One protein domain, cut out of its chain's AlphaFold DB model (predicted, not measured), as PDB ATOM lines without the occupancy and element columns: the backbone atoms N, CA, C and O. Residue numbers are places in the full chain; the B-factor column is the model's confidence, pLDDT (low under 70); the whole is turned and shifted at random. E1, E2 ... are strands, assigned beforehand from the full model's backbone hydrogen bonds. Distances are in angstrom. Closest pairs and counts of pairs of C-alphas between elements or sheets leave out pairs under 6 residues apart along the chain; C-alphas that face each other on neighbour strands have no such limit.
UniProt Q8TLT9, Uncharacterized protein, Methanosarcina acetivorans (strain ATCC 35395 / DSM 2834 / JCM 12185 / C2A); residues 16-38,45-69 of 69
ATOM      1  N   LYS A  16     126.533 156.013 144.575       91.56
ATOM      2  CA  LYS A  16     127.093 157.022 143.668       91.56
ATOM      3  C   LYS A  16     126.377 156.964 142.307       91.56
ATOM      4  O   LYS A  16     126.961 156.524 141.317       91.56
ATOM      5  N   PRO A  17     125.108 157.400 142.244       90.31
ATOM      6  CA  PRO A  17     124.333 157.349 141.013       90.31
ATOM      7  C   PRO A  17     124.922 158.288 139.953       90.31
ATOM      8  O   PRO A  17     125.155 159.472 140.210       90.31
ATOM      9  N   LEU A  18     125.132 157.767 138.742       91.88
ATOM     10  CA  LEU A  18     125.558 158.560 137.589       91.88
ATOM     11  C   LEU A  18     124.319 159.047 136.831       91.88
ATOM     12  O   LEU A  18     123.654 158.271 136.139       91.88
ATOM     13  N   ILE A  19     124.013 160.336 136.972       91.50
ATOM     14  CA  ILE A  19     122.835 160.966 136.369       91.50
ATOM     15  C   ILE A  19     123.273 161.825 135.184       91.50
ATOM     16  O   ILE A  19     123.992 162.808 135.348       91.50
ATOM     17  N   CYS A  20     122.787 161.482 133.993       91.38
ATOM     18  CA  CYS A  20     122.890 162.335 132.815       91.38
ATOM     19  C   CYS A  20     121.712 163.306 132.806       91.38
ATOM     20  O   CYS A  20     120.561 162.865 132.857       91.38
ATOM     21  N   LEU A  21     121.987 164.604 132.714       93.31
ATOM     22  CA  LEU A  21     120.967 165.637 132.573       93.31
ATOM     23  C   LEU A  21     121.087 166.292 131.200       93.31
ATOM     24  O   LEU A  21     122.186 166.649 130.782       93.31
ATOM     25  N   ASP A  22     119.959 166.442 130.520       94.88
ATOM     26  CA  ASP A  22     119.875 167.119 129.232       94.88
ATOM     27  C   ASP A  22     118.656 168.045 129.193       94.88
ATOM     28  O   ASP A  22     117.652 167.824 129.887       94.88
ATOM     29  N   GLU A  23     118.747 169.085 128.369       96.00
ATOM     30  CA  GLU A  23     117.666 170.031 128.141       96.00
ATOM     31  C   GLU A  23     117.432 170.267 126.650       96.00
ATOM     32  O   GLU A  23     118.349 170.296 125.830       96.00
ATOM     33  N   LYS A  24     116.165 170.470 126.285       95.44
ATOM     34  CA  LYS A  24     115.808 170.807 124.911       95.44
ATOM     35  C   LYS A  24     114.673 171.823 124.845       95.44
ATOM     36  O   LYS A  24     113.562 171.518 125.297       95.44
ATOM     37  N   PRO A  25     114.881 172.982 124.193       95.19
ATOM     38  CA  PRO A  25     113.784 173.873 123.861       95.19
ATOM     39  C   PRO A  25     112.909 173.222 122.786       95.19
ATOM     40  O   PRO A  25     113.370 172.825 121.711       95.19
ATOM     41  N   LYS A  26     111.613 173.109 123.070       95.44
ATOM     42  CA  LYS A  26     110.606 172.526 122.188       95.44
ATOM     43  C   LYS A  26     109.557 173.570 121.834       95.44
ATOM     44  O   LYS A  26     108.900 174.147 122.694       95.44
ATOM     45  N   GLN A  27     109.369 173.781 120.535       95.69
ATOM     46  CA  GLN A  27     108.243 174.560 120.028       95.69
ATOM     47  C   GLN A  27     106.955 173.748 120.164       95.69
ATOM     48  O   GLN A  27     106.914 172.576 119.774       95.69
ATOM     49  N   LEU A  28     105.921 174.385 120.708       95.00
ATOM     50  CA  LEU A  28     104.581 173.821 120.793       95.00
ATOM     51  C   LEU A  28     103.830 174.230 119.528       95.00
ATOM     52  O   LEU A  28     103.651 175.419 119.266       95.00
ATOM     53  N   LEU A  29     103.444 173.247 118.718       94.50
ATOM     54  CA  LEU A  29     102.748 173.465 117.452       94.50
ATOM     55  C   LEU A  29     101.331 172.911 117.555       94.50
ATOM     56  O   LEU A  29     101.113 171.878 118.189       94.50
ATOM     57  N   MET A  30     100.389 173.607 116.932       92.75
ATOM     58  CA  MET A  30      99.006 173.170 116.778       92.75
ATOM     59  C   MET A  30      98.648 173.172 115.296       92.75
ATOM     60  O   MET A  30      99.080 174.062 114.559       92.75
ATOM     61  N   ASP A  31      97.838 172.211 114.869       92.25
ATOM     62  CA  ASP A  31      97.322 172.197 113.506       92.25
ATOM     63  C   ASP A  31      96.374 173.377 113.302       92.25
ATOM     64  O   ASP A  31      95.448 173.602 114.085       92.25
ATOM     65  N   LYS A  32      96.591 174.152 112.237       92.06
ATOM     66  CA  LYS A  32      95.703 175.280 111.930       92.06
ATOM     67  C   LYS A  32      94.325 174.805 111.464       92.06
ATOM     68  O   LYS A  32      93.339 175.527 111.606       92.06
ATOM     69  N   ARG A  33      94.260 173.611 110.873       92.12
ATOM     70  CA  ARG A  33      93.041 172.987 110.355       92.12
ATOM     71  C   ARG A  33      92.955 171.549 110.838       92.12
ATOM     72  O   ARG A  33      93.971 170.874 110.945       92.12
ATOM     73  N   MET A  34      91.736 171.080 111.088       90.25
ATOM     74  CA  MET A  34      91.507 169.682 111.444       90.25
ATOM     75  C   MET A  34      91.889 168.751 110.291       90.25
ATOM     76  O   MET A  34      91.633 169.073 109.125       90.25
ATOM     77  N   SER A  35      92.465 167.592 110.626       91.31
ATOM     78  CA  SER A  35      92.775 166.557 109.643       91.31
ATOM     79  C   SER A  35      91.501 166.056 108.958       91.31
ATOM     80  O   SER A  35      90.408 166.023 109.533       91.31
ATOM     81  N   ILE A  36      91.632 165.684 107.685       92.38
ATOM     82  CA  ILE A  36      90.549 165.037 106.947       92.38
ATOM     83  C   ILE A  36      90.621 163.543 107.272       92.38
ATOM     84  O   ILE A  36      91.638 162.919 106.947       92.38
ATOM     85  N   PRO A  37      89.561 162.955 107.857       91.75
ATOM     86  CA  PRO A  37      89.595 161.579 108.324       91.75
ATOM     87  C   PRO A  37      89.777 160.593 107.170       91.75
ATOM     88  O   PRO A  37      89.310 160.809 106.045       91.75
ATOM     89  N   MET A  38      90.433 159.480 107.490       95.25
ATOM     90  CA  MET A  38      90.652 158.369 106.570       95.25
ATOM     91  C   MET A  38      89.323 157.810 106.034       95.25
ATOM     92  O   MET A  38      88.323 157.728 106.750       95.25
ATOM     93  N   LYS A  45      94.516 162.859 105.806       92.69
ATOM     94  CA  LYS A  45      95.239 164.011 105.254       92.69
ATOM     95  C   LYS A  45      95.402 165.088 106.311       92.69
ATOM     96  O   LYS A  45      94.421 165.526 106.910       92.69
ATOM     97  N   TYR A  46      96.637 165.540 106.453       91.56
ATOM     98  CA  TYR A  46      97.035 166.628 107.329       91.56
ATOM     99  C   TYR A  46      97.394 167.843 106.477       91.56
ATOM    100  O   TYR A  46      97.929 167.695 105.377       91.56
ATOM    101  N   ASP A  47      97.065 169.032 106.971       92.06
ATOM    102  CA  ASP A  47      97.508 170.281 106.358       92.06
ATOM    103  C   ASP A  47      98.957 170.582 106.783       92.06
ATOM    104  O   ASP A  47      99.405 170.158 107.847       92.06
ATOM    105  N   TYR A  48      99.698 171.313 105.953       91.00
ATOM    106  CA  TYR A  48     101.075 171.721 106.257       91.00
ATOM    107  C   TYR A  48     101.132 172.989 107.121       91.00
ATOM    108  O   TYR A  48     102.169 173.292 107.716       91.00
ATOM    109  N   GLU A  49     100.037 173.755 107.178       94.06
ATOM    110  CA  GLU A  49      99.949 174.966 107.991       94.06
ATOM    111  C   GLU A  49      99.781 174.637 109.482       94.06
ATOM    112  O   GLU A  49      98.818 173.995 109.902       94.06
ATOM    113  N   TYR A  50     100.676 175.182 110.304       93.75
ATOM    114  CA  TYR A  50     100.616 175.077 111.758       93.75
ATOM    115  C   TYR A  50     100.587 176.458 112.418       93.75
ATOM    116  O   TYR A  50     101.034 177.466 111.861       93.75
ATOM    117  N   VAL A  51     100.092 176.492 113.649       94.25
ATOM    118  CA  VAL A  51     100.111 177.657 114.531       94.25
ATOM    119  C   VAL A  51     101.161 177.429 115.613       94.25
ATOM    120  O   VAL A  51     101.195 176.378 116.255       94.25
ATOM    121  N   ARG A  52     102.038 178.418 115.824       94.38
ATOM    122  CA  ARG A  52     102.985 178.404 116.947       94.38
ATOM    123  C   ARG A  52     102.238 178.750 118.230       94.38
ATOM    124  O   ARG A  52     101.737 179.861 118.360       94.38
ATOM    125  N   ASN A  53     102.229 177.827 119.182       93.88
ATOM    126  CA  ASN A  53     101.576 177.970 120.480       93.88
ATOM    127  C   ASN A  53     102.597 178.186 121.614       93.88
ATOM    128  O   ASN A  53     102.464 177.653 122.713       93.88
ATOM    129  N   GLY A  54     103.664 178.930 121.315       95.19
ATOM    130  CA  GLY A  54     104.764 179.191 122.241       95.19
ATOM    131  C   GLY A  54     105.842 178.103 122.267       95.19
ATOM    132  O   GLY A  54     106.013 177.319 121.329       95.19
ATOM    133  N   THR A  55     106.618 178.103 123.346       95.75
ATOM    134  CA  THR A  55     107.780 177.229 123.552       95.75
ATOM    135  C   THR A  55     107.795 176.701 124.977       95.75
ATOM    136  O   THR A  55     107.435 177.422 125.905       95.75
ATOM    137  N   ALA A  56     108.268 175.475 125.155       96.00
ATOM    138  CA  ALA A  56     108.534 174.874 126.453       96.00
ATOM    139  C   ALA A  56     109.961 174.321 126.481       96.00
ATOM    140  O   ALA A  56     110.482 173.914 125.443       96.00
ATOM    141  N   ASN A  57     110.579 174.271 127.658       96.44
ATOM    142  CA  ASN A  57     111.848 173.575 127.848       96.44
ATOM    143  C   ASN A  57     111.568 172.199 128.442       96.44
ATOM    144  O   ASN A  57     110.871 172.078 129.449       96.44
ATOM    145  N   ILE A  58     112.085 171.167 127.785       95.69
ATOM    146  CA  ILE A  58     112.034 169.793 128.271       95.69
ATOM    147  C   ILE A  58     113.345 169.542 128.999       95.69
ATOM    148  O   ILE A  58     114.405 169.714 128.404       95.69
ATOM    149  N   PHE A  59     113.259 169.123 130.256       95.62
ATOM    150  CA  PHE A  59     114.401 168.685 131.049       95.62
ATOM    151  C   PHE A  59     114.291 167.182 131.261       95.62
ATOM    152  O   PHE A  59     113.206 166.679 131.562       95.62
ATOM    153  N   MET A  60     115.398 166.468 131.106       94.12
ATOM    154  CA  MET A  60     115.445 165.026 131.297       94.12
ATOM    155  C   MET A  60     116.654 164.666 132.147       94.12
ATOM    156  O   MET A  60     117.769 165.078 131.850       94.12
ATOM    157  N   ALA A  61     116.420 163.878 133.191       93.31
ATOM    158  CA  ALA A  61     117.463 163.285 134.013       93.31
ATOM    159  C   ALA A  61     117.345 161.763 133.912       93.31
ATOM    160  O   ALA A  61     116.265 161.215 134.133       93.31
ATOM    161  N   VAL A  62     118.437 161.089 133.553       91.69
ATOM    162  CA  VAL A  62     118.463 159.636 133.362       91.69
ATOM    163  C   VAL A  62     119.640 159.039 134.107       91.69
ATOM    164  O   VAL A  62     120.793 159.393 133.870       91.69
ATOM    165  N   GLU A  63     119.340 158.067 134.958       92.31
ATOM    166  CA  GLU A  63     120.331 157.188 135.562       92.31
ATOM    167  C   GLU A  63     120.452 155.912 134.717       92.31
ATOM    168  O   GLU A  63     119.806 154.894 134.966       92.31
ATOM    169  N   PHE A  64     121.251 155.971 133.653       88.25
ATOM    170  CA  PHE A  64     121.263 154.918 132.629       88.25
ATOM    171  C   PHE A  64     121.805 153.568 133.132       88.25
ATOM    172  O   PHE A  64     121.446 152.524 132.586       88.25
ATOM    173  N   LYS A  65     122.634 153.573 134.185       89.62
ATOM    174  CA  LYS A  65     123.225 152.361 134.779       89.62
ATOM    175  C   LYS A  65     122.296 151.629 135.756       89.62
ATOM    176  O   LYS A  65     122.503 150.445 135.998       89.62
ATOM    177  N   ALA A  66     121.239 152.274 136.260       88.19
ATOM    178  CA  ALA A  66     120.299 151.647 137.196       88.19
ATOM    179  C   ALA A  66     119.386 150.587 136.547       88.19
ATOM    180  O   ALA A  66     118.667 149.877 137.252       88.19
ATOM    181  N   GLY A  67     119.376 150.486 135.211       80.31
ATOM    182  CA  GLY A  67     118.622 149.467 134.470       80.31
ATOM    183  C   GLY A  67     117.098 149.621 134.528       80.31
ATOM    184  O   GLY A  67     116.374 148.724 134.098       80.31
ATOM    185  N   LYS A  68     116.596 150.746 135.048       72.38
ATOM    186  CA  LYS A  68     115.168 151.075 135.113       72.38
ATOM    187  C   LYS A  68     114.834 152.032 133.971       72.38
ATOM    188  O   LYS A  68     115.496 153.055 133.820       72.38
ATOM    189  N   ARG A  69     113.853 151.658 133.151       59.41
ATOM    190  CA  ARG A  69     113.307 152.475 132.060       59.41
ATOM    191  C   ARG A  69     111.974 153.073 132.464       59.41
ATOM    192  O   ARG A  69     111.224 152.357 133.165       59.41
TER     193      ARG A  69
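What this domain is: This is residues 16 to 38 and 45 to 69 of the 69 residues of an uncharacterized protein of Methanosarcina acetivorans (strain ATCC 35395 / DSM 2834 / JCM 12185 / C2A) (UniProt Q8TLT9). Picture one long, narrow ribbon of two strands, E1 and E2, side by side along their whole length and bowed into an arc. At one end of the ribbon, residues 32 to 38 and 45 to 49 turn toward the inside of the arc, and at the other end the tail of residues 63 to 69 turns to that same side. The printed part has 48 residues with two named strands, E1 then E2, and no named helix; the sheet, in the order E1 - E2, is antiparallel, and the class is all strand. The whole is extended, with a radius of gyration of the C-alphas of 17.7 A, and flat, spanning 52 by 27 by 10 A.

Where its parts are: Find C-alpha 20 at (122.890, 162.335, 132.815); from there E1, residues 20 to 31, runs 33.5 A to C-alpha 31 at (97.322, 172.197, 113.506). E2, residues 50 to 62, is the longest strand by residues and covers 32.0 A, ending at C-alpha 62 at (118.463, 159.636, 133.362).

How they stand to each other: Look along E1 and E2 together: they are antiparallel neighbours, with 161 degrees between their N-to-C directions. At one end the C-alphas of Cys 20 and Val 62 face each other at 5.2 A, and at the other those of Asp 31 and Tyr 50 at 4.7 A. Check N 26 and O 56, within hydrogen-bond range at 2.7 A, and N 53 and O 28, at 2.8 A. At residue 53, E2 bends by 71 degrees.

The domain as a whole: Compare Lys 16 and Ile 36, whose C-alphas are the two farthest apart, at 52.4 A. Residues 39 to 44 are not printed; C-alphas 38 and 45 are 7.4 A apart across this cut, which falls in the link from E1 to E2. The mean pLDDT of the printed part is 91.8, and residue 69, the chain's last, is the one printed residue under 70.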